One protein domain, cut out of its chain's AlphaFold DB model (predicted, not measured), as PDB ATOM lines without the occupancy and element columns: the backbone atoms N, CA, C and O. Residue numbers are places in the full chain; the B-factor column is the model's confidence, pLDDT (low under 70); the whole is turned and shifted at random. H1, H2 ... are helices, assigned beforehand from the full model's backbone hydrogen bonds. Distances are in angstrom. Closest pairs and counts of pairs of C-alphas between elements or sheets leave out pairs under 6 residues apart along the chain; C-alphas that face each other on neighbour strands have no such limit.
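What this domain is: This is residues 76 to 272 of the 300 residues of an uncharacterized protein of Cryptosporidium parvum (UniProt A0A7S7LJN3). One very long helix, H4, runs nearly the whole length of a loose, staggered helical bundle; H3 folds back along the first part of H4 as a long helical hairpin, while H5 and H7 lie side by side near its last part. The short helices H1 and H2 pack on H4 on the side away from H5 and H7, H1 crossing H3 and H4, and the small H8 sits near H5 and H7. The printed part has 197 residues with eight named helices, H1 to H8 in chain order, and no named strand, and its class is all helix. The whole is loose, with a radius of gyration of the C-alphas of 23.0 A, and its C-alphas span 83 by 40 by 20 A along the three main axes.

How they stand to each other: H4, residues 146 to 200, is the hub, touching five other helices. It touches H3, residues 103 to 138, opposite ways at a shallow tilt of 22 degrees, with the C-alphas of Cys 124 and Ile 160 the closest at 5.7 A; the two form a helical hairpin. H4 and H5, residues 203 to 229, form a second helical hairpin, opposite ways at a shallow tilt of 9 degrees; residues 189 to 197 of H4 alone touch H5, the closest C-alphas being those of Phe 197 and Ala 206, 6.5 A apart. H7, residues 239 to 260, touches H5 opposite ways at a shallow tilt of 25 degrees, closest at the C-alphas of Val 218 and Ile 248, 5.8 A apart. With residues 239 to 243 alone H7 touches H4, closest at the C-alphas of Thr 175 and Leu 240, 5.7 A apart. H3, H4, H5 and H7 make a bundle that is up and down, each helix running against the one before it, and the helix packing is mostly aligned. H3 and H5 only just touch, with 3 pairs of C-alphas within 8 A, whereas H3 and H7 are apart. H1, residues 83 to 92, is about perpendicular to H3 at 86 degrees and touches it closest at the C-alphas of Pro 83 and Thr 109, 4.4 A apart. H1 only just touches H4, and so does H2, residues 95 to 98, each with 3 pairs of C-alphas within 8 A; H1 and H2 only just touch, also with 3 such pairs, and only at the corner. H6, residues 232 to 235, and H4 are near each other. H8, residues 266 to 272, is close to H5 and H7 but not clearly touching, its closest C-alphas being 7.4 A and 7.3 A away. In H1, H4, H5 and H7 every O i to N i+4 pair is within hydrogen-bond range, against 30 of 32 in H3 and 2 of 3 in H8, while H2 and H6 are too short for such a pair.

Where its parts are: H4 is 78.5 A long, from C-alpha 146 at (217.881, 244.522, 262.150) to C-alpha 200 at (291.095, 216.274, 262.247). H3 measures 53.1 A, H5 38.6 A and H7 32.0 A. H1 begins at C-alpha 83 at (259.458, 235.928, 245.885) and measures 14.4 A, and H8 is 10.2 A long, ending at C-alpha 272 at (270.921, 208.079, 261.281). H2 and H6 have four residues each.

The domain as a whole: The C-alphas farthest apart, those of Lys 144 and Asn 201, are 83.3 A apart, and the outline is a rod. The printed part has no cut. The link from H3 to H4, seven residues, is short, and the other links are tight. Mean pLDDT of the printed part is 72.7; 70 residues are under 70, among them 190 to 207, 226 to 241 and 258 to 272, and H8 has a mean of 48.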
ATOM      1  N   LEU A  76     271.958 221.626 238.668       37.34
ATOM      2  CA  LEU A  76     270.793 222.480 238.770       37.34
ATOM      3  C   LEU A  76     271.322 223.778 239.369       37.34
ATOM      4  O   LEU A  76     271.450 223.895 240.584       37.34
ATOM      5  N   TYR A  77     271.710 224.716 238.505       37.88
ATOM      6  CA  TYR A  77     272.035 226.070 238.919       37.88
ATOM      7  C   TYR A  77     270.815 226.593 239.665       37.88
ATOM      8  O   TYR A  77     269.739 226.750 239.082       37.88
ATOM      9  N   GLU A  78     270.970 226.764 240.977       46.47
ATOM     10  CA  GLU A  78     269.897 227.248 241.819       46.47
ATOM     11  C   GLU A  78     269.482 228.630 241.305       46.47
ATOM     12  O   GLU A  78     270.271 229.575 241.309       46.47
ATOM     13  N   ALA A  79     268.259 228.747 240.797       53.25
ATOM     14  CA  ALA A  79     267.827 229.977 240.153       53.25
ATOM     15  C   ALA A  79     267.357 231.012 241.192       53.25
ATOM     16  O   ALA A  79     266.668 230.696 242.175       53.25
ATOM     17  N   GLU A  80     267.737 232.270 240.963       59.19
ATOM     18  CA  GLU A  80     267.248 233.415 241.726       59.19
ATOM     19  C   GLU A  80     265.902 233.881 241.153       59.19
ATOM     20  O   GLU A  80     265.826 234.394 240.036       59.19
ATOM     21  N   TYR A  81     264.826 233.693 241.920       61.12
ATOM     22  CA  TYR A  81     263.478 234.124 241.543       61.12
ATOM     23  C   TYR A  81     262.988 235.245 242.453       61.12
ATOM     24  O   TYR A  81     263.291 235.284 243.648       61.12
ATOM     25  N   ASN A  82     262.157 236.131 241.898       69.62
ATOM     26  CA  ASN A  82     261.390 237.064 242.711       69.62
ATOM     27  C   ASN A  82     260.429 236.271 243.626       69.62
ATOM     28  O   ASN A  82     259.703 235.411 243.115       69.62
ATOM     29  N   PRO A  83     260.361 236.577 244.936       69.06
ATOM     30  CA  PRO A  83     259.458 235.928 245.885       69.06
ATOM     31  C   PRO A  83     258.015 235.750 245.403       69.06
ATOM     32  O   PRO A  83     257.428 234.687 245.596       69.06
ATOM     33  N   THR A  84     257.440 236.747 244.726       68.31
ATOM     34  CA  THR A  84     256.057 236.671 244.231       68.31
ATOM     35  C   THR A  84     255.898 235.612 243.135       68.31
ATOM     36  O   THR A  84     254.916 234.868 243.126       68.31
ATOM     37  N   ALA A  85     256.889 235.494 242.244       65.69
ATOM     38  CA  ALA A  85     256.914 234.465 241.209       65.69
ATOM     39  C   ALA A  85     257.116 233.075 241.826       65.69
ATOM     40  O   ALA A  85     256.399 232.141 241.472       65.69
ATOM     41  N   THR A  86     258.014 232.952 242.810       70.88
ATOM     42  CA  THR A  86     258.226 231.709 243.560       70.88
ATOM     43  C   THR A  86     256.933 231.224 244.207       70.88
ATOM     44  O   THR A  86     256.575 230.060 244.061       70.88
ATOM     45  N   VAL A  87     256.182 232.110 244.868       72.62
ATOM     46  CA  VAL A  87     254.893 231.767 245.486       72.62
ATOM     47  C   VAL A  87     253.875 231.305 244.444       72.62
ATOM     48  O   VAL A  87     253.220 230.285 244.654       72.62
ATOM     49  N   GLY A  88     253.757 232.002 243.309       69.69
ATOM     50  CA  GLY A  88     252.862 231.597 242.220       69.69
ATOM     51  C   GLY A  88     253.224 230.226 241.638       69.69
ATOM     52  O   GLY A  88     252.352 229.382 241.423       69.69
ATOM     53  N   LEU A  89     254.519 229.964 241.460       70.31
ATOM     54  CA  LEU A  89     255.015 228.675 240.992       70.31
ATOM     55  C   LEU A  89     254.801 227.575 242.036       70.31
ATOM     56  O   LEU A  89     254.370 226.497 241.665       70.31
ATOM     57  N   LEU A  90     254.976 227.836 243.331       72.38
ATOM     58  CA  LEU A  90     254.719 226.858 244.401       72.38
ATOM     59  C   LEU A  90     253.236 226.540 244.622       72.38
ATOM     60  O   LEU A  90     252.898 225.501 245.195       72.38
ATOM     61  N   GLN A  91     252.342 227.433 244.199       70.75
ATOM     62  CA  GLN A  91     250.904 227.162 244.175       70.75
ATOM     63  C   GLN A  91     250.532 226.202 243.047       70.75
ATOM     64  O   GLN A  91     249.618 225.397 243.210       70.75
ATOM     65  N   LYS A  92     251.231 226.300 241.912       65.69
ATOM     66  CA  LYS A  92     250.935 225.546 240.689       65.69
ATOM     67  C   LYS A  92     251.743 224.252 240.565       65.69
ATOM     68  O   LYS A  92     251.247 223.266 240.029       65.69
ATOM     69  N   TYR A  93     252.971 224.256 241.065       61.44
ATOM     70  CA  TYR A  93     253.954 223.187 240.963       61.44
ATOM     71  C   TYR A  93     254.323 222.679 242.363       61.44
ATOM     72  O   TYR A  93     254.440 223.436 243.325       61.44
ATOM     73  N   ASN A  94     254.475 221.360 242.477       62.78
ATOM     74  CA  ASN A  94     254.669 220.664 243.749       62.78
ATOM     75  C   ASN A  94     256.110 220.788 244.291       62.78
ATOM     76  O   ASN A  94     256.954 221.502 243.753       62.78
ATOM     77  N   ASN A  95     256.403 220.030 245.353       59.97
ATOM     78  CA  ASN A  95     257.673 219.997 246.091       59.97
ATOM     79  C   ASN A  95     258.942 219.809 245.231       59.97
ATOM     80  O   ASN A  95     260.038 220.093 245.701       59.97
ATOM     81  N   VAL A  96     258.819 219.353 243.981       61.34
ATOM     82  CA  VAL A  96     259.940 219.244 243.035       61.34
ATOM     83  C   VAL A  96     260.538 220.619 242.722       61.34
ATOM     84  O   VAL A  96     261.757 220.751 242.709       61.34
ATOM     85  N   PHE A  97     259.708 221.658 242.564       68.38
ATOM     86  CA  PHE A  97     260.185 223.021 242.308       68.38
ATOM     87  C   PHE A  97     260.950 223.601 243.510       68.38
ATOM     88  O   PHE A  97     261.959 224.266 243.327       68.38
ATOM     89  N   LEU A  98     260.565 223.272 244.752       67.81
ATOM     90  CA  LEU A  98     261.301 223.710 245.957       67.81
ATOM     91  C   LEU A  98     262.760 223.245 245.966       67.81
ATOM     92  O   LEU A  98     263.633 223.933 246.497       67.81
ATOM     93  N   ARG A  99     263.035 222.076 245.378       67.25
ATOM     94  CA  ARG A  99     264.382 221.500 245.339       67.25
ATOM     95  C   ARG A  99     265.314 222.232 244.372       67.25
ATOM     96  O   ARG A  99     266.519 222.087 244.515       67.25
ATOM     97  N   THR A 100     264.783 223.014 243.431       68.56
ATOM     98  CA  THR A 100     265.579 223.737 242.421       68.56
ATOM     99  C   THR A 100     265.876 225.189 242.799       68.56
ATOM    100  O   THR A 100     266.706 225.835 242.161       68.56
ATOM    101  N   LEU A 101     265.196 225.722 243.818       71.62
ATOM    102  CA  LEU A 101     265.410 227.087 244.310       71.62
ATOM    103  C   LEU A 101     266.766 227.212 245.001       71.62
ATOM    104  O   LEU A 101     267.294 226.208 245.457       71.62
ATOM    105  N   SER A 102     267.315 228.418 245.132       75.19
ATOM    106  CA  SER A 102     268.483 228.636 245.995       75.19
ATOM    107  C   SER A 102     268.096 228.833 247.450       75.19
ATOM    108  O   SER A 102     266.957 229.207 247.743       75.19
ATOM    109  N   LYS A 103     269.047 228.628 248.372       79.69
ATOM    110  CA  LYS A 103     268.856 228.991 249.790       79.69
ATOM    111  C   LYS A 103     268.412 230.450 249.918       79.69
ATOM    112  O   LYS A 103     267.404 230.734 250.554       79.69
ATOM    113  N   ARG A 104     269.086 231.346 249.197       79.25
ATOM    114  CA  ARG A 104     268.759 232.774 249.150       79.25
ATOM    115  C   ARG A 104     267.357 233.043 248.602       79.25
ATOM    116  O   ARG A 104     266.628 233.871 249.139       79.25
ATOM    117  N   THR A 105     266.947 232.347 247.539       78.25
ATOM    118  CA  THR A 105     265.586 232.470 246.992       78.25
ATOM    119  C   THR A 105     264.546 232.005 248.002       78.25
ATOM    120  O   THR A 105     263.502 232.644 248.140       78.25
ATOM    121  N   LEU A 106     264.816 230.916 248.722       83.62
ATOM    122  CA  LEU A 106     263.935 230.414 249.768       83.62
ATOM    123  C   LEU A 106     263.833 231.401 250.945       83.62
ATOM    124  O   LEU A 106     262.716 231.693 251.359       83.62
ATOM    125  N   GLU A 107     264.948 231.967 251.418       84.38
ATOM    126  CA  GLU A 107     264.984 232.998 252.475       84.38
ATOM    127  C   GLU A 107     264.192 234.250 252.063       84.38
ATOM    128  O   GLU A 107     263.285 234.684 252.770       84.38
ATOM    129  N   ASN A 108     264.433 234.772 250.856       82.00
ATOM    130  CA  ASN A 108     263.681 235.912 250.322       82.00
ATOM    131  C   ASN A 108     262.178 235.604 250.190       82.00
ATOM    132  O   ASN A 108     261.328 236.472 250.404       82.00
ATOM    133  N   THR A 109     261.837 234.369 249.811       84.12
ATOM    134  CA  THR A 109     260.444 233.920 249.676       84.12
ATOM    135  C   THR A 109     259.770 233.794 251.037       84.12
ATOM    136  O   THR A 109     258.617 234.198 251.186       84.12
ATOM    137  N   GLN A 110     260.482 233.282 252.037       87.31
ATOM    138  CA  GLN A 110     260.028 233.254 253.420       87.31
ATOM    139  C   GLN A 110     259.749 234.664 253.937       87.31
ATOM    140  O   GLN A 110     258.645 234.910 254.419       87.31
ATOM    141  N   ASP A 111     260.693 235.594 253.794       83.19
ATOM    142  CA  ASP A 111     260.534 236.975 254.256       83.19
ATOM    143  C   ASP A 111     259.309 237.646 253.632       83.19
ATOM    144  O   ASP A 111     258.517 238.300 254.317       83.19
ATOM    145  N   PHE A 112     259.117 237.449 252.327       84.69
ATOM    146  CA  PHE A 112     257.936 237.924 251.618       84.69
ATOM    147  C   PHE A 112     256.643 237.330 252.191       84.69
ATOM    148  O   PHE A 112     255.705 238.073 252.482       84.69
ATOM    149  N   LEU A 113     256.592 236.009 252.383       83.69
ATOM    150  CA  LEU A 113     255.416 235.315 252.913       83.69
ATOM    151  C   LEU A 113     255.085 235.760 254.340       83.69
ATOM    152  O   LEU A 113     253.918 235.985 254.648       83.69
ATOM    153  N   VAL A 114     256.092 235.945 255.195       80.31
ATOM    154  CA  VAL A 114     255.905 236.447 256.563       80.31
ATOM    155  C   VAL A 114     255.322 237.860 256.550       80.31
ATOM    156  O   VAL A 114     254.379 238.140 257.290       80.31
ATOM    157  N   ARG A 115     255.828 238.752 255.686       80.88
ATOM    158  CA  ARG A 115     255.285 240.114 255.542       80.88
ATOM    159  C   ARG A 115     253.846 240.107 255.029       80.88
ATOM    160  O   ARG A 115     253.016 240.828 255.576       80.88
ATOM    161  N   ALA A 116     253.549 239.284 254.022       80.81
ATOM    162  CA  ALA A 116     252.205 239.153 253.464       80.81
ATOM    163  C   ALA A 116     251.206 238.646 254.515       80.81
ATOM    164  O   ALA A 116     250.171 239.270 254.729       80.81
ATOM    165  N   LEU A 117     251.562 237.579 255.239       78.50
ATOM    166  CA  LEU A 117     250.748 237.036 256.328       78.50
ATOM    167  C   LEU A 117     250.505 238.074 257.423       78.50
ATOM    168  O   LEU A 117     249.373 238.260 257.857       78.50
ATOM    169  N   ARG A 118     251.547 238.799 257.843       76.81
ATOM    170  CA  ARG A 118     251.404 239.852 258.853       76.81
ATOM    171  C   ARG A 118     250.446 240.954 258.397       76.81
ATOM    172  O   ARG A 118     249.646 241.417 259.209       76.81
ATOM    173  N   SER A 119     250.513 241.351 257.126       81.12
ATOM    174  CA  SER A 119     249.593 242.332 256.544       81.12
ATOM    175  C   SER A 119     248.152 241.830 256.571       81.12
ATOM    176  O   SER A 119     247.293 242.518 257.106       81.12
ATOM    177  N   ASP A 120     247.892 240.619 256.069       78.44
ATOM    178  CA  ASP A 120     246.530 240.073 256.012       78.44
ATOM    179  C   ASP A 120     245.921 239.882 257.408       78.44
ATOM    180  O   ASP A 120     244.741 240.163 257.604       78.44
ATOM    181  N   ILE A 121     246.713 239.474 258.405       77.31
ATOM    182  CA  ILE A 121     246.211 239.358 259.782       77.31
ATOM    183  C   ILE A 121     245.918 240.741 260.382       77.31
ATOM    184  O   ILE A 121     244.934 240.908 261.097       77.31
ATOM    185  N   THR A 122     246.759 241.737 260.091       80.75
ATOM    186  CA  THR A 122     246.514 243.121 260.530       80.75
ATOM    187  C   THR A 122     245.226 243.661 259.907       80.75
ATOM    188  O   THR A 122     244.426 244.285 260.600       80.75
ATOM    189  N   ASP A 123     244.978 243.356 258.632       81.56
ATOM    190  CA  ASP A 123     243.734 243.719 257.953       81.56
ATOM    191  C   ASP A 123     242.510 243.063 258.612       81.56
ATOM    192  O   ASP A 123     241.497 243.740 258.780       81.56
ATOM    193  N   CYS A 124     242.590 241.789 259.028       81.62
ATOM    194  CA  CYS A 124     241.508 241.134 259.778       81.62
ATOM    195  C   CYS A 124     241.164 241.892 261.065       81.62
ATOM    196  O   CYS A 124     239.995 242.177 261.307       81.62
ATOM    197  N   ILE A 125     242.176 242.270 261.852       81.06
ATOM    198  CA  ILE A 125     241.987 243.006 263.113       81.06
ATOM    199  C   ILE A 125     241.321 244.361 262.846       81.06
ATOM    200  O   ILE A 125     240.330 244.708 263.481       81.06
ATOM    201  N   ILE A 126     241.807 245.099 261.844       84.81
ATOM    202  CA  ILE A 126     241.229 246.394 261.459       84.81
ATOM    203  C   ILE A 126     239.775 246.234 260.985       84.81
ATOM    204  O   ILE A 126     238.947 247.119 261.211       84.81
ATOM    205  N   LEU A 127     239.448 245.143 260.287       85.81
ATOM    206  CA  LEU A 127     238.081 244.856 259.855       85.81
ATOM    207  C   LEU A 127     237.162 244.560 261.043       85.81
ATOM    208  O   LEU A 127     236.055 245.093 261.063       85.81
ATOM    209  N   GLU A 128     237.614 243.783 262.027       82.31
ATOM    210  CA  GLU A 128     236.863 243.534 263.266       82.31
ATOM    211  C   GLU A 128     236.608 244.827 264.042       82.31
ATOM    212  O   GLU A 128     235.462 245.126 264.373       82.31
ATOM    213  N   GLU A 129     237.638 245.649 264.251       86.75
ATOM    214  CA  GLU A 129     237.501 246.938 264.939       86.75
ATOM    215  C   GLU A 129     236.521 247.867 264.208       86.75
ATOM    216  O   GLU A 129     235.651 248.494 264.815       86.75
ATOM    217  N   LYS A 130     236.614 247.935 262.873       89.75
ATOM    218  CA  LYS A 130     235.679 248.719 262.056       89.75
ATOM    219  C   LYS A 130     234.251 248.188 262.141       89.75
ATOM    220  O   LYS A 130     233.322 248.996 262.083       89.75
ATOM    221  N   LEU A 131     234.066 246.871 262.217       89.38
ATOM    222  CA  LEU A 131     232.750 246.265 262.381       89.38
ATOM    223  C   LEU A 131     232.159 246.643 263.742       89.38
ATOM    224  O   LEU A 131     231.029 247.121 263.775       89.38
ATOM    225  N   ASP A 132     232.929 246.517 264.823       85.44
ATOM    226  CA  ASP A 132     232.498 246.881 266.179       85.44
ATOM    227  C   ASP A 132     232.068 248.352 266.262       85.44
ATOM    228  O   ASP A 132     230.978 248.665 266.753       85.44
ATOM    229  N   VAL A 133     232.873 249.260 265.700       89.38
ATOM    230  CA  VAL A 133     232.539 250.691 265.642       89.38
ATOM    231  C   VAL A 133     231.247 250.921 264.861       89.38
ATOM    232  O   VAL A 133     230.372 251.648 265.328       89.38
ATOM    233  N   LYS A 134     231.079 250.293 263.692       88.00
ATOM    234  CA  LYS A 134     229.859 250.466 262.890       88.00
ATOM    235  C   LYS A 134     228.628 249.880 263.570       88.00
ATOM    236  O   LYS A 134     227.589 250.529 263.572       88.00
ATOM    237  N   LEU A 135     228.735 248.694 264.169       86.06
ATOM    238  CA  LEU A 135     227.631 248.057 264.887       86.06
ATOM    239  C   LEU A 135     227.180 248.891 266.085       86.06
ATOM    240  O   LEU A 135     225.980 248.981 266.330       86.06
ATOM    241  N   SER A 136     228.106 249.558 266.783       86.38
ATOM    242  CA  SER A 136     227.775 250.386 267.950       86.38
ATOM    243  C   SER A 136     226.710 251.460 267.672       86.38
ATOM    244  O   SER A 136     225.912 251.761 268.557       86.38
ATOM    245  N   VAL A 137     226.630 251.971 266.436       86.75
ATOM    246  CA  VAL A 137     225.631 252.967 266.008       86.75
ATOM    247  C   VAL A 137     224.219 252.375 265.956       86.75
ATOM    248  O   VAL A 137     223.252 253.045 266.313       86.75
ATOM    249  N   TYR A 138     224.092 251.115 265.538       80.94
ATOM    250  CA  TYR A 138     222.803 250.445 265.324       80.94
ATOM    251  C   TYR A 138     222.315 249.679 266.557       80.94
ATOM    252  O   TYR A 138     221.119 249.440 266.711       80.94
ATOM    253  N   LEU A 139     223.225 249.326 267.470       75.88
ATOM    254  CA  LEU A 139     222.918 248.577 268.694       75.88
ATOM    255  C   LEU A 139     222.113 249.376 269.737       75.88
ATOM    256  O   LEU A 139     221.724 248.806 270.754       75.88
ATOM    257  N   VAL A 140     221.841 250.662 269.491       79.69
ATOM    258  CA  VAL A 140     220.947 251.491 270.318       79.69
ATOM    259  C   VAL A 140     219.480 251.068 270.151       79.69
ATOM    260  O   VAL A 140     218.746 251.014 271.132       79.69
ATOM    261  N   GLU A 141     219.067 250.712 268.928       82.25
ATOM    262  CA  GLU A 141     217.714 250.230 268.591       82.25
ATOM    263  C   GLU A 141     217.806 248.998 267.661       82.25
ATOM    264  O   GLU A 141     217.437 249.061 266.486       82.25
ATOM    265  N   PRO A 142     218.313 247.852 268.151       76.12
ATOM    266  CA  PRO A 142     218.682 246.717 267.301       76.12
ATOM    267  C   PRO A 142     217.492 246.074 266.573       76.12
ATOM    268  O   PRO A 142     217.670 245.479 265.514       76.12
ATOM    269  N   GLU A 143     216.281 246.201 267.119       81.12
ATOM    270  CA  GLU A 143     215.047 245.697 266.502       81.12
ATOM    271  C   GLU A 143     214.635 246.521 265.277       81.12
ATOM    272  O   GLU A 143     214.095 245.978 264.317       81.12
ATOM    273  N   LYS A 144     214.933 247.823 265.284       86.75
ATOM    274  CA  LYS A 144     214.614 248.744 264.188       86.75
ATOM    275  C   LYS A 144     215.631 248.672 263.056       86.75
ATOM    276  O   LYS A 144     215.258 248.846 261.906       86.75
ATOM    277  N   PHE A 145     216.892 248.406 263.389       86.69
ATOM    278  CA  PHE A 145     218.006 248.341 262.436       86.69
ATOM    279  C   PHE A 145     218.447 246.905 262.132       86.69
ATOM    280  O   PHE A 145     219.613 246.650 261.822       86.69
ATOM    281  N   HIS A 146     217.542 245.935 262.288       84.69
ATOM    282  CA  HIS A 146     217.881 244.522 262.150       84.69
ATOM    283  C   HIS A 146     218.460 244.199 260.764       84.69
ATOM    284  O   HIS A 146     219.472 243.503 260.670       84.69
ATOM    285  N   GLU A 147     217.855 244.725 259.698       87.75
ATOM    286  CA  GLU A 147     218.305 244.487 258.323       87.75
ATOM    287  C   GLU A 147     219.687 245.102 258.068       87.75
ATOM    288  O   GLU A 147     220.573 244.434 257.532       87.75
ATOM    289  N   GLU A 148     219.929 246.333 258.523       87.38
ATOM    290  CA  GLU A 148     221.219 247.010 258.390       87.38
ATOM    291  C   GLU A 148     222.327 246.293 259.166       87.38
ATOM    292  O   GLU A 148     223.440 246.135 258.654       87.38
ATOM    293  N   ILE A 149     222.022 245.809 260.375       84.88
ATOM    294  CA  ILE A 149     222.942 245.001 261.182       84.88
ATOM    295  C   ILE A 149     223.301 243.711 260.433       84.88
ATOM    296  O   ILE A 149     224.484 243.376 260.336       84.88
ATOM    297  N   GLN A 150     222.320 243.003 259.862       88.50
ATOM    298  CA  GLN A 150     222.571 241.774 259.097       88.50
ATOM    299  C   GLN A 150     223.405 242.027 257.838       88.50
ATOM    300  O   GLN A 150     224.328 241.259 257.547       88.50
ATOM    301  N   ILE A 151     223.141 243.115 257.111       90.94
ATOM    302  CA  ILE A 151     223.934 243.510 255.939       90.94
ATOM    303  C   ILE A 151     225.385 243.799 256.346       90.94
ATOM    304  O   ILE A 151     226.320 243.316 255.703       90.94
ATOM    305  N   LEU A 152     225.597 244.548 257.434       89.38
ATOM    306  CA  LEU A 152     226.934 244.857 257.950       89.38
ATOM    307  C   LEU A 152     227.700 243.601 258.357       89.38
ATOM    308  O   LEU A 152     228.840 243.422 257.925       89.38
ATOM    309  N   LEU A 153     227.066 242.722 259.133       87.69
ATOM    310  CA  LEU A 153     227.658 241.454 259.551       87.69
ATOM    311  C   LEU A 153     228.030 240.590 258.346       87.69
ATOM    312  O   LEU A 153     229.139 240.069 258.292       87.69
ATOM    313  N   THR A 154     227.142 240.482 257.358       92.19
ATOM    314  CA  THR A 154     227.377 239.670 256.156       92.19
ATOM    315  C   THR A 154     228.551 240.206 255.334       92.19
ATOM    316  O   THR A 154     229.437 239.442 254.949       92.19
ATOM    317  N   ASN A 155     228.609 241.523 255.123       90.75
ATOM    318  CA  ASN A 155     229.678 242.159 254.353       90.75
ATOM    319  C   ASN A 155     231.048 242.005 255.024       90.75
ATOM    320  O   ASN A 155     232.017 241.618 254.372       90.75
ATOM    321  N   TYR A 156     231.140 242.287 256.326       88.56
ATOM    322  CA  TYR A 156     232.407 242.170 257.051       88.56
ATOM    323  C   TYR A 156     232.838 240.717 257.226       88.56
ATOM    324  O   TYR A 156     234.022 240.425 257.082       88.56
ATOM    325  N   LYS A 157     231.891 239.798 257.447       86.69
ATOM    326  CA  LYS A 157     232.172 238.362 257.474       86.69
ATOM    327  C   LYS A 157     232.806 237.901 256.164       86.69
ATOM    328  O   LYS A 157     233.857 237.276 256.214       86.69
ATOM    329  N   ALA A 158     232.249 238.277 255.013       87.56
ATOM    330  CA  ALA A 158     232.821 237.917 253.714       87.56
ATOM    331  C   ALA A 158     234.244 238.480 253.512       87.56
ATOM    332  O   ALA A 158     235.122 237.790 252.992       87.56
ATOM    333  N   MET A 159     234.504 239.719 253.951       86.88
ATOM    334  CA  MET A 159     235.845 240.319 253.877       86.88
ATOM    335  C   MET A 159     236.854 239.593 254.777       86.88
ATOM    336  O   MET A 159     237.966 239.303 254.338       86.88
ATOM    337  N   ILE A 160     236.464 239.279 256.016       80.50
ATOM    338  CA  ILE A 160     237.307 238.551 256.972       80.50
ATOM    339  C   ILE A 160     237.560 237.125 256.473       80.50
ATOM    340  O   ILE A 160     238.706 236.688 256.459       80.50
ATOM    341  N   GLU A 161     236.536 236.417 255.990       84.25
ATOM    342  CA  GLU A 161     236.671 235.068 255.422       84.25
ATOM    343  C   GLU A 161     237.658 235.044 254.249       84.25
ATOM    344  O   GLU A 161     238.540 234.185 254.207       84.25
ATOM    345  N   SER A 162     237.591 236.031 253.350       83.75
ATOM    346  CA  SER A 162     238.546 236.164 252.244       83.75
ATOM    347  C   SER A 162     239.991 236.346 252.731       83.75
ATOM    348  O   SER A 162     240.920 235.731 252.196       83.75
ATOM    349  N   LYS A 163     240.204 237.152 253.778       80.56
ATOM    350  CA  LYS A 163     241.531 237.340 254.383       80.56
ATOM    351  C   LYS A 163     242.026 236.085 255.095       80.56
ATOM    352  O   LYS A 163     243.185 235.710 254.926       80.56
ATOM    353  N   VAL A 164     241.155 235.389 255.820       79.38
ATOM    354  CA  VAL A 164     241.469 234.112 256.478       79.38
ATOM    355  C   VAL A 164     241.852 233.038 255.455       79.38
ATOM    356  O   VAL A 164     242.815 232.302 255.675       79.38
ATOM    357  N   GLU A 165     241.178 232.975 254.304       80.75
ATOM    358  CA  GLU A 165     241.545 232.060 253.218       80.75
ATOM    359  C   GLU A 165     242.948 232.366 252.662       80.75
ATOM    360  O   GLU A 165     243.767 231.454 252.492       80.75
ATOM    361  N   SER A 166     243.269 233.649 252.449       79.06
ATOM    362  CA  SER A 166     244.614 234.098 252.053       79.06
ATOM    363  C   SER A 166     245.675 233.680 253.080       79.06
ATOM    364  O   SER A 166     246.696 233.082 252.721       79.06
ATOM    365  N   ILE A 167     245.395 233.898 254.371       78.00
ATOM    366  CA  ILE A 167     246.267 233.500 255.484       78.00
ATOM    367  C   ILE A 167     246.514 231.991 255.459       78.00
ATOM    368  O   ILE A 167     247.667 231.557 255.517       78.00
ATOM    369  N   ALA A 168     245.467 231.175 255.323       76.00
ATOM    370  CA  ALA A 168     245.595 229.721 255.264       76.00
ATOM    371  C   ALA A 168     246.447 229.274 254.064       76.00
ATOM    372  O   ALA A 168     247.345 228.430 254.197       76.00
ATOM    373  N   LYS A 169     246.217 229.882 252.894       80.50
ATOM    374  CA  LYS A 169     246.948 229.596 251.656       80.50
ATOM    375  C   LYS A 169     248.436 229.917 251.784       80.50
ATOM    376  O   LYS A 169     249.272 229.052 251.504       80.50
ATOM    377  N   TYR A 170     248.788 231.129 252.211       80.81
ATOM    378  CA  TYR A 170     250.187 231.539 252.351       80.81
ATOM    379  C   TYR A 170     250.897 230.827 253.499       80.81
ATOM    380  O   TYR A 170     252.066 230.476 253.349       80.81
ATOM    381  N   SER A 171     250.188 230.502 254.583       78.00
ATOM    382  CA  SER A 171     250.740 229.712 255.691       78.00
ATOM    383  C   SER A 171     251.203 228.336 255.220       78.00
ATOM    384  O   SER A 171     252.311 227.919 255.541       78.00
ATOM    385  N   LYS A 172     250.408 227.655 254.383       79.06
ATOM    386  CA  LYS A 172     250.773 226.342 253.828       79.06
ATOM    387  C   LYS A 172     252.028 226.402 252.954       79.06
ATOM    388  O   LYS A 172     252.853 225.490 252.993       79.06
ATOM    389  N   ILE A 173     252.172 227.458 252.153       82.00
ATOM    390  CA  ILE A 173     253.356 227.655 251.303       82.00
ATOM    391  C   ILE A 173     254.572 227.969 252.171       82.00
ATOM    392  O   ILE A 173     255.629 227.378 251.965       82.00
ATOM    393  N   LEU A 174     254.411 228.834 253.173       83.38
ATOM    394  CA  LEU A 174     255.476 229.184 254.103       83.38
ATOM    395  C   LEU A 174     255.975 227.959 254.871       83.38
ATOM    396  O   LEU A 174     257.182 227.769 254.951       83.38
ATOM    397  N   THR A 175     255.086 227.074 255.336       78.81
ATOM    398  CA  THR A 175     255.494 225.800 255.952       78.81
ATOM    399  C   THR A 175     256.394 224.997 255.018       78.81
ATOM    400  O   THR A 175     257.453 224.550 255.434       78.81
ATOM    401  N   ARG A 176     256.030 224.864 253.737       80.50
ATOM    402  CA  ARG A 176     256.840 224.118 252.759       80.50
ATOM    403  C   ARG A 176     258.207 224.761 252.511       80.50
ATOM    404  O   ARG A 176     259.207 224.049 252.437       80.50
ATOM    405  N   VAL A 177     258.251 226.088 252.381       83.44
ATOM    406  CA  VAL A 177     259.501 226.850 252.214       83.44
ATOM    407  C   VAL A 177     260.395 226.669 253.441       83.44
ATOM    408  O   VAL A 177     261.565 226.325 253.291       83.44
ATOM    409  N   MET A 178     259.827 226.799 254.641       79.81
ATOM    410  CA  MET A 178     260.521 226.588 255.912       79.81
ATOM    411  C   MET A 178     261.064 225.167 256.039       79.81
ATOM    412  O   MET A 178     262.237 225.003 256.358       79.81
ATOM    413  N   SER A 179     260.261 224.140 255.748       77.94
ATOM    414  CA  SER A 179     260.729 222.750 255.752       77.94
ATOM    415  C   SER A 179     261.911 222.569 254.799       77.94
ATOM    416  O   SER A 179     262.934 222.024 255.195       77.94
ATOM    417  N   SER A 180     261.823 223.104 253.576       80.12
ATOM    418  CA  SER A 180     262.922 223.016 252.610       80.12
ATOM    419  C   SER A 180     264.186 223.752 253.070       80.12
ATOM    420  O   SER A 180     265.288 223.280 252.791       80.12
ATOM    421  N   LEU A 181     264.056 224.904 253.734       80.50
ATOM    422  CA  LEU A 181     265.192 225.635 254.303       80.50
ATOM    423  C   LEU A 181     265.846 224.856 255.438       80.50
ATOM    424  O   LEU A 181     267.064 224.704 255.441       80.50
ATOM    425  N   LEU A 182     265.044 224.305 256.348       76.12
ATOM    426  CA  LEU A 182     265.532 223.497 257.462       76.12
ATOM    427  C   LEU A 182     266.292 222.269 256.960       76.12
ATOM    428  O   LEU A 182     267.432 222.057 257.369       76.12
ATOM    429  N   SER A 183     265.727 221.517 256.009       74.12
ATOM    430  CA  SER A 183     266.407 220.358 255.418       74.12
ATOM    431  C   SER A 183     267.746 220.747 254.779       74.12
ATOM    432  O   SER A 183     268.722 220.006 254.895       74.12
ATOM    433  N   ARG A 184     267.836 221.924 254.141       72.81
ATOM    434  CA  ARG A 184     269.095 222.424 253.559       72.81
ATOM    435  C   ARG A 184     270.106 222.841 254.612       72.81
ATOM    436  O   ARG A 184     271.254 222.428 254.507       72.81
ATOM    437  N   MET A 185     269.692 223.595 255.628       73.88
ATOM    438  CA  MET A 185     270.571 223.995 256.730       73.88
ATOM    439  C   MET A 185     271.156 222.770 257.439       73.88
ATOM    440  O   MET A 185     272.355 222.723 257.700       73.88
ATOM    441  N   ILE A 186     270.330 221.746 257.681       70.88
ATOM    442  CA  ILE A 186     270.767 220.472 258.263       70.88
ATOM    443  C   ILE A 186     271.748 219.760 257.327       70.88
ATOM    444  O   ILE A 186     272.789 219.286 257.780       70.88
ATOM    445  N   LYS A 187     271.457 219.698 256.022       71.19
ATOM    446  CA  LYS A 187     272.337 219.056 255.036       71.19
ATOM    447  C   LYS A 187     273.695 219.759 254.920       71.19
ATOM    448  O   LYS A 187     274.718 219.088 254.996       71.19
ATOM    449  N   GLU A 188     273.710 221.084 254.771       72.62
ATOM    450  CA  GLU A 188     274.931 221.908 254.718       72.62
ATOM    451  C   GLU A 188     275.786 221.706 255.973       72.62
ATOM    452  O   GLU A 188     276.999 221.482 255.883       72.62
ATOM    453  N   TYR A 189     275.143 221.718 257.143       70.19
ATOM    454  CA  TYR A 189     275.802 221.456 258.414       70.19
ATOM    455  C   TYR A 189     276.420 220.053 258.454       70.19
ATOM    456  O   TYR A 189     277.608 219.920 258.742       70.19
ATOM    457  N   ARG A 190     275.664 219.009 258.083       64.94
ATOM    458  CA  ARG A 190     276.164 217.623 258.025       64.94
ATOM    459  C   ARG A 190     277.386 217.495 257.124       64.94
ATOM    460  O   ARG A 190     278.381 216.907 257.538       64.94
ATOM    461  N   THR A 191     277.333 218.042 255.908       66.06
ATOM    462  CA  THR A 191     278.455 217.975 254.961       66.06
ATOM    463  C   THR A 191     279.699 218.654 255.533       66.06
ATOM    464  O   THR A 191     280.793 218.088 255.485       66.06
ATOM    465  N   THR A 192     279.525 219.829 256.139       66.50
ATOM    466  CA  THR A 192     280.618 220.595 256.746       66.50
ATOM    467  C   THR A 192     281.224 219.847 257.935       66.50
ATOM    468  O   THR A 192     282.436 219.633 257.979       66.50
ATOM    469  N   SER A 193     280.396 219.362 258.861       62.97
ATOM    470  CA  SER A 193     280.849 218.633 260.051       62.97
ATOM    471  C   SER A 193     281.499 217.291 259.713       62.97
ATOM    472  O   SER A 193     282.557 216.978 260.258       62.97
ATOM    473  N   TYR A 194     280.945 216.535 258.759       61.88
ATOM    474  CA  TYR A 194     281.530 215.272 258.296       61.88
ATOM    475  C   TYR A 194     282.918 215.472 257.673       61.88
ATOM    476  O   TYR A 194     283.848 214.723 257.978       61.88
ATOM    477  N   SER A 195     283.079 216.503 256.835       60.94
ATOM    478  CA  SER A 195     284.370 216.808 256.206       60.94
ATOM    479  C   SER A 195     285.465 217.106 257.238       60.94
ATOM    480  O   SER A 195     286.583 216.612 257.118       60.94
ATOM    481  N   LEU A 196     285.126 217.842 258.298       58.09
ATOM    482  CA  LEU A 196     286.057 218.253 259.348       58.09
ATOM    483  C   LEU A 196     286.410 217.115 260.307       58.09
ATOM    484  O   LEU A 196     287.574 216.983 260.683       58.09
ATOM    485  N   PHE A 197     285.440 216.269 260.658       56.94
ATOM    486  CA  PHE A 197     285.681 215.081 261.476       56.94
ATOM    487  C   PHE A 197     286.709 214.149 260.823       56.94
ATOM    488  O   PHE A 197     287.693 213.762 261.451       56.94
ATOM    489  N   LYS A 198     286.525 213.857 259.527       57.97
ATOM    490  CA  LYS A 198     287.414 212.976 258.759       57.97
ATOM    491  C   LYS A 198     288.844 213.523 258.642       57.97
ATOM    492  O   LYS A 198     289.773 212.739 258.474       57.97
ATOM    493  N   LEU A 199     289.015 214.845 258.708       53.88
ATOM    494  CA  LEU A 199     290.311 215.510 258.556       53.88
ATOM    495  C   LEU A 199     291.091 215.634 259.873       53.88
ATOM    496  O   LEU A 199     292.311 215.497 259.846       53.88
ATOM    497  N   ASN A 200     290.419 215.865 261.007       57.50
ATOM    498  CA  ASN A 200     291.095 216.274 262.247       57.50
ATOM    499  C   ASN A 200     290.980 215.286 263.421       57.50
ATOM    500  O   ASN A 200     291.687 215.472 264.407       57.50
ATOM    501  N   ASN A 201     290.124 214.256 263.344       59.09
ATOM    502  CA  ASN A 201     289.925 213.264 264.419       59.09
ATOM    503  C   ASN A 201     289.597 213.883 265.805       59.09
ATOM    504  O   ASN A 201     289.854 213.279 266.847       59.09
ATOM    505  N   ASP A 202     289.049 215.104 265.822       65.38
ATOM    506  CA  ASP A 202     288.781 215.881 267.036       65.38
ATOM    507  C   ASP A 202     287.284 215.849 267.385       65.38
ATOM    508  O   ASP A 202     286.476 216.655 266.912       65.38
ATOM    509  N   ASN A 203     286.928 214.887 268.236       67.88
ATOM    510  CA  ASN A 203     285.563 214.668 268.718       67.88
ATOM    511  C   ASN A 203     285.009 215.867 269.505       67.88
ATOM    512  O   ASN A 203     283.803 216.093 269.504       67.88
ATOM    513  N   ILE A 204     285.865 216.643 270.180       69.00
ATOM    514  CA  ILE A 204     285.420 217.765 271.015       69.00
ATOM    515  C   ILE A 204     284.982 218.929 270.122       69.00
ATOM    516  O   ILE A 204     283.922 219.514 270.347       69.00
ATOM    517  N   GLN A 205     285.747 219.227 269.069       68.88
ATOM    518  CA  GLN A 205     285.373 220.261 268.099       68.88
ATOM    519  C   GLN A 205     284.107 219.910 267.309       68.88
ATOM    520  O   GLN A 205     283.329 220.809 266.980       68.88
ATOM    521  N   ALA A 206     283.885 218.627 267.003       66.56
ATOM    522  CA  ALA A 206     282.655 218.171 266.357       66.56
ATOM    523  C   ALA A 206     281.424 218.449 267.244       66.56
ATOM    524  O   ALA A 206     280.516 219.157 266.803       66.56
ATOM    525  N   ILE A 207     281.476 218.041 268.519       68.69
ATOM    526  CA  ILE A 207     280.393 218.247 269.498       68.69
ATOM    527  C   ILE A 207     280.113 219.739 269.730       68.69
ATOM    528  O   ILE A 207     278.959 220.171 269.737       68.69
ATOM    529  N   GLN A 208     281.153 220.568 269.873       71.81
ATOM    530  CA  GLN A 208     280.992 222.018 270.050       71.81
ATOM    531  C   GLN A 208     280.295 222.684 268.853       71.81
ATOM    532  O   GLN A 208     279.480 223.597 269.029       71.81
ATOM    533  N   ARG A 209     280.570 222.220 267.630       69.50
ATOM    534  CA  ARG A 209     279.866 222.685 266.427       69.50
ATOM    535  C   ARG A 209     278.430 222.178 266.370       69.50
ATOM    536  O   ARG A 209     277.564 222.954 265.974       69.50
ATOM    537  N   GLY A 210     278.172 220.946 266.816       70.69
ATOM    538  CA  GLY A 210     276.825 220.378 266.943       70.69
ATOM    539  C   GLY A 210     275.949 221.246 267.824       70.69
ATOM    540  O   GLY A 210     274.904 221.732 267.389       70.69
ATOM    541  N   LEU A 211     276.437 221.532 269.028       72.69
ATOM    542  CA  LEU A 211     275.778 222.422 269.978       72.69
ATOM    543  C   LEU A 211     275.532 223.814 269.386       72.69
ATOM    544  O   LEU A 211     274.406 224.308 269.438       72.69
ATOM    545  N   SER A 212     276.548 224.412 268.756       76.19
ATOM    546  CA  SER A 212     276.433 225.739 268.134       76.19
ATOM    547  C   SER A 212     275.382 225.773 267.017       76.19
ATOM    548  O   SER A 212     274.615 226.731 266.911       76.19
ATOM    549  N   PHE A 213     275.307 224.719 266.199       79.62
ATOM    550  CA  PHE A 213     274.309 224.598 265.139       79.62
ATOM    551  C   PHE A 213     272.890 224.481 265.694       79.62
ATOM    552  O   PHE A 213     272.023 225.256 265.292       79.62
ATOM    553  N   TYR A 214     272.641 223.556 266.628       74.56
ATOM    554  CA  TYR A 214     271.305 223.377 267.202       74.56
ATOM    555  C   TYR A 214     270.847 224.614 267.979       74.56
ATOM    556  O   TYR A 214     269.690 225.010 267.855       74.56
ATOM    557  N   GLN A 215     271.749 225.281 268.704       77.25
ATOM    558  CA  GLN A 215     271.452 226.557 269.352       77.25
ATOM    559  C   GLN A 215     271.048 227.629 268.327       77.25
ATOM    560  O   GLN A 215     270.037 228.312 268.512       77.25
ATOM    561  N   GLY A 216     271.793 227.751 267.223       75.62
ATOM    562  CA  GLY A 216     271.450 228.659 266.126       75.62
ATOM    563  C   GLY A 216     270.096 228.332 265.486       75.62
ATOM    564  O   GLY A 216     269.296 229.232 265.238       75.62
ATOM    565  N   LEU A 217     269.799 227.046 265.286       77.56
ATOM    566  CA  LEU A 217     268.539 226.571 264.713       77.56
ATOM    567  C   LEU A 217     267.339 226.862 265.625       77.56
ATOM    568  O   LEU A 217     266.306 227.340 265.155       77.56
ATOM    569  N   VAL A 218     267.481 226.616 266.930       75.44
ATOM    570  CA  VAL A 218     266.459 226.944 267.934       75.44
ATOM    571  C   VAL A 218     266.225 228.452 267.985       75.44
ATOM    572  O   VAL A 218     265.069 228.876 268.003       75.44
ATOM    573  N   SER A 219     267.286 229.266 267.952       76.75
ATOM    574  CA  SER A 219     267.165 230.730 267.911       76.75
ATOM    575  C   SER A 219     266.383 231.184 266.679       76.75
ATOM    576  O   SER A 219     265.383 231.883 266.809       76.75
ATOM    577  N   TYR A 220     266.775 230.703 265.498       78.62
ATOM    578  CA  TYR A 220     266.116 231.009 264.231       78.62
ATOM    579  C   TYR A 220     264.618 230.660 264.243       78.62
ATOM    580  O   TYR A 220     263.769 231.482 263.891       78.62
ATOM    581  N   LEU A 221     264.270 229.453 264.697       76.75
ATOM    582  CA  LEU A 221     262.876 229.015 264.790       76.75
ATOM    583  C   LEU A 221     262.082 229.807 265.832       76.75
ATOM    584  O   LEU A 221     260.901 230.082 265.619       76.75
ATOM    585  N   THR A 222     262.717 230.195 266.936       76.19
ATOM    586  CA  THR A 222     262.097 231.015 267.985       76.19
ATOM    587  C   THR A 222     261.795 232.420 267.482       76.19
ATOM    588  O   THR A 222     260.696 232.921 267.716       76.19
ATOM    589  N   ASP A 223     262.722 233.045 266.756       75.44
ATOM    590  CA  ASP A 223     262.512 234.365 266.158       75.44
ATOM    591  C   ASP A 223     261.373 234.333 265.137       75.44
ATOM    592  O   ASP A 223     260.481 235.184 265.164       75.44
ATOM    593  N   MET A 224     261.315 233.279 264.320       73.38
ATOM    594  CA  MET A 224     260.189 233.036 263.417       73.38
ATOM    595  C   MET A 224     258.872 232.826 264.168       73.38
ATOM    596  O   MET A 224     257.850 233.413 263.807       73.38
ATOM    597  N   GLY A 225     258.885 232.048 265.251       71.12
ATOM    598  CA  GLY A 225     257.727 231.864 266.123       71.12
ATOM    599  C   GLY A 225     257.241 233.180 266.733       71.12
ATOM    600  O   GLY A 225     256.041 233.447 266.754       71.12
ATOM    601  N   ARG A 226     258.152 234.055 267.172       68.81
ATOM    602  CA  ARG A 226     257.828 235.394 267.690       68.81
ATOM    603  C   ARG A 226     257.225 236.292 266.619       68.81
ATOM    604  O   ARG A 226     256.178 236.884 266.858       68.81
ATOM    605  N   MET A 227     257.829 236.346 265.433       65.12
ATOM    606  CA  MET A 227     257.307 237.136 264.313       65.12
ATOM    607  C   MET A 227     255.879 236.741 263.921       65.12
ATOM    608  O   MET A 227     255.089 237.593 263.519       65.12
ATOM    609  N   LEU A 228     255.550 235.456 264.046       64.19
ATOM    610  CA  LEU A 228     254.257 234.903 263.652       64.19
ATOM    611  C   LEU A 228     253.225 234.893 264.793       64.19
ATOM    612  O   LEU A 228     252.027 234.907 264.530       64.19
ATOM    613  N   SER A 229     253.654 234.930 266.055       61.69
ATOM    614  CA  SER A 229     252.766 234.898 267.230       61.69
ATOM    615  C   SER A 229     252.207 236.259 267.653       61.69
ATOM    616  O   SER A 229     251.371 236.307 268.556       61.69
ATOM    617  N   CYS A 230     252.586 237.357 266.985       54.53
ATOM    618  CA  CYS A 230     252.094 238.700 267.313       54.53
ATOM    619  C   CYS A 230     250.562 238.869 267.220       54.53
ATOM    620  O   CYS A 230     250.052 239.830 267.780       54.53
ATOM    621  N   ASN A 231     249.820 237.949 266.586       55.88
ATOM    622  CA  ASN A 231     248.358 238.012 266.466       55.88
ATOM    623  C   ASN A 231     247.685 236.720 266.963       55.88
ATOM    624  O   ASN A 231     247.339 235.819 266.195       55.88
ATOM    625  N   HIS A 232     247.519 236.646 268.286       52.47
ATOM    626  CA  HIS A 232     247.200 235.438 269.053       52.47
ATOM    627  C   HIS A 232     245.947 234.670 268.599       52.47
ATOM    628  O   HIS A 232     245.971 233.442 268.594       52.47
ATOM    629  N   ASN A 233     244.878 235.369 268.202       56.59
ATOM    630  CA  ASN A 233     243.587 234.743 267.890       56.59
ATOM    631  C   ASN A 233     243.586 234.032 266.532       56.59
ATOM    632  O   ASN A 233     243.047 232.941 266.410       56.59
ATOM    633  N   TYR A 234     244.250 234.613 265.534       57.66
ATOM    634  CA  TYR A 234     244.258 234.079 264.171       57.66
ATOM    635  C   TYR A 234     245.352 233.044 263.946       57.66
ATOM    636  O   TYR A 234     245.199 232.159 263.113       57.66
ATOM    637  N   MET A 235     246.460 233.147 264.684       57.06
ATOM    638  CA  MET A 235     247.647 232.330 264.441       57.06
ATOM    639  C   MET A 235     247.688 231.050 265.276       57.06
ATOM    640  O   MET A 235     248.222 230.050 264.792       57.06
ATOM    641  N   LYS A 236     247.068 231.023 266.469       54.88
ATOM    642  CA  LYS A 236     246.994 229.821 267.325       54.88
ATOM    643  C   LYS A 236     246.387 228.606 266.622       54.88
ATOM    644  O   LYS A 236     246.771 227.484 266.935       54.88
ATOM    645  N   GLU A 237     245.480 228.827 265.675       55.53
ATOM    646  CA  GLU A 237     244.798 227.759 264.937       55.53
ATOM    647  C   GLU A 237     245.496 227.385 263.617       55.53
ATOM    648  O   GLU A 237     245.073 226.462 262.921       55.53
ATOM    649  N   THR A 238     246.592 228.062 263.251       64.12
ATOM    650  CA  THR A 238     247.271 227.808 261.972       64.12
ATOM    651  C   THR A 238     248.235 226.626 262.045       64.12
ATOM    652  O   THR A 238     249.040 226.490 262.969       64.12
ATOM    653  N   ALA A 239     248.238 225.805 260.989       64.69
ATOM    654  CA  ALA A 239     249.176 224.690 260.827       64.69
ATOM    655  C   ALA A 239     250.656 225.128 260.881       64.69
ATOM    656  O   ALA A 239     251.516 224.357 261.302       64.69
ATOM    657  N   LEU A 240     250.958 226.373 260.494       66.44
ATOM    658  CA  LEU A 240     252.303 226.941 260.549       66.44
ATOM    659  C   LEU A 240     252.795 227.144 261.989       66.44
ATOM    660  O   LEU A 240     253.934 226.797 262.296       66.44
ATOM    661  N   CYS A 241     251.952 227.672 262.881       67.06
ATOM    662  CA  CYS A 241     252.331 227.869 264.282       67.06
ATOM    663  C   CYS A 241     252.540 226.537 265.001       67.06
ATOM    664  O   CYS A 241     253.491 226.400 265.775       67.06
ATOM    665  N   ALA A 242     251.709 225.537 264.689       71.62
ATOM    666  CA  ALA A 242     251.915 224.171 265.155       71.62
ATOM    667  C   ALA A 242     253.270 223.625 264.671       71.62
ATOM    668  O   ALA A 242     254.073 223.183 265.488       71.62
ATOM    669  N   PHE A 243     253.571 223.750 263.373       75.19
ATOM    670  CA  PHE A 243     254.841 223.306 262.789       75.19
ATOM    671  C   PHE A 243     256.065 223.927 263.478       75.19
ATOM    672  O   PHE A 243     256.996 223.207 263.836       75.19
ATOM    673  N   ILE A 244     256.070 225.245 263.699       70.00
ATOM    674  CA  ILE A 244     257.199 225.933 264.344       70.00
ATOM    675  C   ILE A 244     257.339 225.491 265.801       70.00
ATOM    676  O   ILE A 244     258.441 225.167 266.234       70.00
ATOM    677  N   THR A 245     256.231 225.421 266.542       75.62
ATOM    678  CA  THR A 245     256.237 225.015 267.956       75.62
ATOM    679  C   THR A 245     256.762 223.591 268.126       75.62
ATOM    680  O   THR A 245     257.636 223.350 268.957       75.62
ATOM    681  N   THR A 246     256.282 222.653 267.303       78.81
ATOM    682  CA  THR A 246     256.769 221.268 267.295       78.81
ATOM    683  C   THR A 246     258.248 221.203 266.925       78.81
ATOM    684  O   THR A 246     258.998 220.484 267.578       78.81
ATOM    685  N   SER A 247     258.682 221.989 265.935       74.44
ATOM    686  CA  SER A 247     260.088 222.041 265.520       74.44
ATOM    687  C   SER A 247     260.991 222.544 266.654       74.44
ATOM    688  O   SER A 247     262.007 221.922 266.944       74.44
ATOM    689  N   ILE A 248     260.613 223.625 267.349       76.44
ATOM    690  CA  ILE A 248     261.364 224.142 268.508       76.44
ATOM    691  C   ILE A 248     261.495 223.068 269.592       76.44
ATOM    692  O   ILE A 248     262.589 222.877 270.124       76.44
ATOM    693  N   ALA A 249     260.404 222.367 269.912       76.88
ATOM    694  CA  ALA A 249     260.407 221.320 270.930       76.88
ATOM    695  C   ALA A 249     261.343 220.155 270.561       76.88
ATOM    696  O   ALA A 249     262.149 219.740 271.394       76.88
ATOM    697  N   ASP A 250     261.285 219.675 269.313       79.25
ATOM    698  CA  ASP A 250     262.153 218.596 268.824       79.25
ATOM    699  C   ASP A 250     263.637 218.997 268.874       79.25
ATOM    700  O   ASP A 250     264.463 218.308 269.477       79.25
ATOM    701  N   TYR A 251     263.991 220.167 268.333       75.62
ATOM    702  CA  TYR A 251     265.389 220.606 268.315       75.62
ATOM    703  C   TYR A 251     265.934 220.964 269.701       75.62
ATOM    704  O   TYR A 251     267.107 220.711 269.967       75.62
ATOM    705  N   SER A 252     265.098 221.483 270.605       75.94
ATOM    706  CA  SER A 252     265.499 221.730 271.998       75.94
ATOM    707  C   SER A 252     265.793 220.423 272.734       75.94
ATOM    708  O   SER A 252     266.785 220.336 273.452       75.94
ATOM    709  N   SER A 253     264.975 219.386 272.518       77.00
ATOM    710  CA  SER A 253     265.207 218.048 273.078       77.00
ATOM    711  C   SER A 253     266.557 217.476 272.631       77.00
ATOM    712  O   SER A 253     267.359 217.018 273.447       77.00
ATOM    713  N   ARG A 254     266.861 217.579 271.331       71.44
ATOM    714  CA  ARG A 254     268.134 217.110 270.761       71.44
ATOM    715  C   ARG A 254     269.329 217.892 271.295       71.44
ATOM    716  O   ARG A 254     270.341 217.288 271.637       71.44
ATOM    717  N   TYR A 255     269.204 219.214 271.401       72.25
ATOM    718  CA  TYR A 255     270.228 220.071 271.995       72.25
ATOM    719  C   TYR A 255     270.553 219.655 273.439       72.25
ATOM    720  O   TYR A 255     271.725 219.487 273.772       72.25
ATOM    721  N   SER A 256     269.537 219.405 274.273       74.25
ATOM    722  CA  SER A 256     269.738 218.914 275.644       74.25
ATOM    723  C   SER A 256     270.442 217.551 275.678       74.25
ATOM    724  O   SER A 256     271.405 217.383 276.421       74.25
ATOM    725  N   SER A 257     270.039 216.611 274.816       71.56
ATOM    726  CA  SER A 257     270.689 215.294 274.685       71.56
ATOM    727  C   SER A 257     272.184 215.401 274.334       71.56
ATOM    728  O   SER A 257     273.014 214.683 274.894       71.56
ATOM    729  N   LEU A 258     272.558 216.330 273.446       67.88
ATOM    730  CA  LEU A 258     273.958 216.610 273.091       67.88
ATOM    731  C   LEU A 258     274.773 217.149 274.269       67.88
ATOM    732  O   LEU A 258     275.912 216.732 274.462       67.88
ATOM    733  N   ILE A 259     274.197 218.053 275.066       69.94
ATOM    734  CA  ILE A 259     274.861 218.589 276.264       69.94
ATOM    735  C   ILE A 259     275.141 217.470 277.270       69.94
ATOM    736  O   ILE A 259     276.216 217.424 277.864       69.94
ATOM    737  N   GLU A 260     274.183 216.564 277.454       68.44
ATOM    738  CA  GLU A 260     274.285 215.464 278.413       68.44
ATOM    739  C   GLU A 260     275.299 214.378 277.995       68.44
ATOM    740  O   GLU A 260     275.663 213.534 278.814       68.44
ATOM    741  N   THR A 261     275.784 214.372 276.743       60.44
ATOM    742  CA  THR A 261     276.552 213.256 276.156       60.44
ATOM    743  C   THR A 261     277.993 213.610 275.744       60.44
ATOM    744  O   THR A 261     278.348 213.595 274.568       60.44
ATOM    745  N   LEU A 262     278.893 213.814 276.715       54.22
ATOM    746  CA  LEU A 262     280.354 213.885 276.483       54.22
ATOM    747  C   LEU A 262     281.081 212.630 277.035       54.22
ATOM    748  O   LEU A 262     280.838 212.311 278.199       54.22
ATOM    749  N   PRO A 263     282.035 211.958 276.335       50.44
ATOM    750  CA  PRO A 263     282.357 211.914 274.899       50.44
ATOM    751  C   PRO A 263     281.939 210.595 274.186       50.44
ATOM    752  O   PRO A 263     282.035 209.508 274.756       50.44
ATOM    753  N   GLY A 264     281.625 210.681 272.879       48.22
ATOM    754  CA  GLY A 264     282.186 209.748 271.880       48.22
ATOM    755  C   GLY A 264     281.281 209.094 270.822       48.22
ATOM    756  O   GLY A 264     281.764 208.872 269.718       48.22
ATOM    757  N   THR A 265     280.018 208.744 271.096       51.00
ATOM    758  CA  THR A 265     279.303 207.779 270.212       51.00
ATOM    759  C   THR A 265     277.901 208.173 269.749       51.00
ATOM    760  O   THR A 265     277.407 207.584 268.789       51.00
ATOM    761  N   LYS A 266     277.244 209.160 270.370       51.84
ATOM    762  CA  LYS A 266     275.818 209.441 270.104       51.84
ATOM    763  C   LYS A 266     275.534 210.495 269.035       51.84
ATOM    764  O   LYS A 266     274.418 210.521 268.524       51.84
ATOM    765  N   GLU A 267     276.509 211.323 268.652       50.09
ATOM    766  CA  GLU A 267     276.289 212.354 267.624       50.09
ATOM    767  C   GLU A 267     275.850 211.740 266.289       50.09
ATOM    768  O   GLU A 267     274.894 212.210 265.682       50.09
ATOM    769  N   TYR A 268     276.481 210.633 265.883       49.72
ATOM    770  CA  TYR A 268     276.193 209.957 264.617       49.72
ATOM    771  C   TYR A 268     274.883 209.162 264.621       49.72
ATOM    772  O   TYR A 268     274.172 209.188 263.619       49.72
ATOM    773  N   GLN A 269     274.500 208.561 265.753       49.09
ATOM    774  CA  GLN A 269     273.214 207.862 265.887       49.09
ATOM    775  C   GLN A 269     272.023 208.820 265.716       49.09
ATOM    776  O   GLN A 269     271.056 208.490 265.041       49.09
ATOM    777  N   MET A 270     272.127 210.061 266.213       49.31
ATOM    778  CA  MET A 270     271.073 211.068 266.008       49.31
ATOM    779  C   MET A 270     270.952 211.550 264.552       49.31
ATOM    780  O   MET A 270     269.923 212.120 264.189       49.31
ATOM    781  N   PHE A 271     271.991 211.373 263.724       44.94
ATOM    782  CA  PHE A 271     271.920 211.682 262.295       44.94
ATOM    783  C   PHE A 271     271.300 210.536 261.486       44.94
ATOM    784  O   PHE A 271     270.575 210.836 260.536       44.94
ATOM    785  N   GLU A 272     271.529 209.278 261.884       42.78
ATOM    786  CA  GLU A 272     270.921 208.079 261.281       42.78
ATOM    787  C   GLU A 272     269.398 208.031 261.502       42.78
ATOM    788  O   GLU A 272     268.655 207.724 260.570       42.78
TER     789      GLU A 272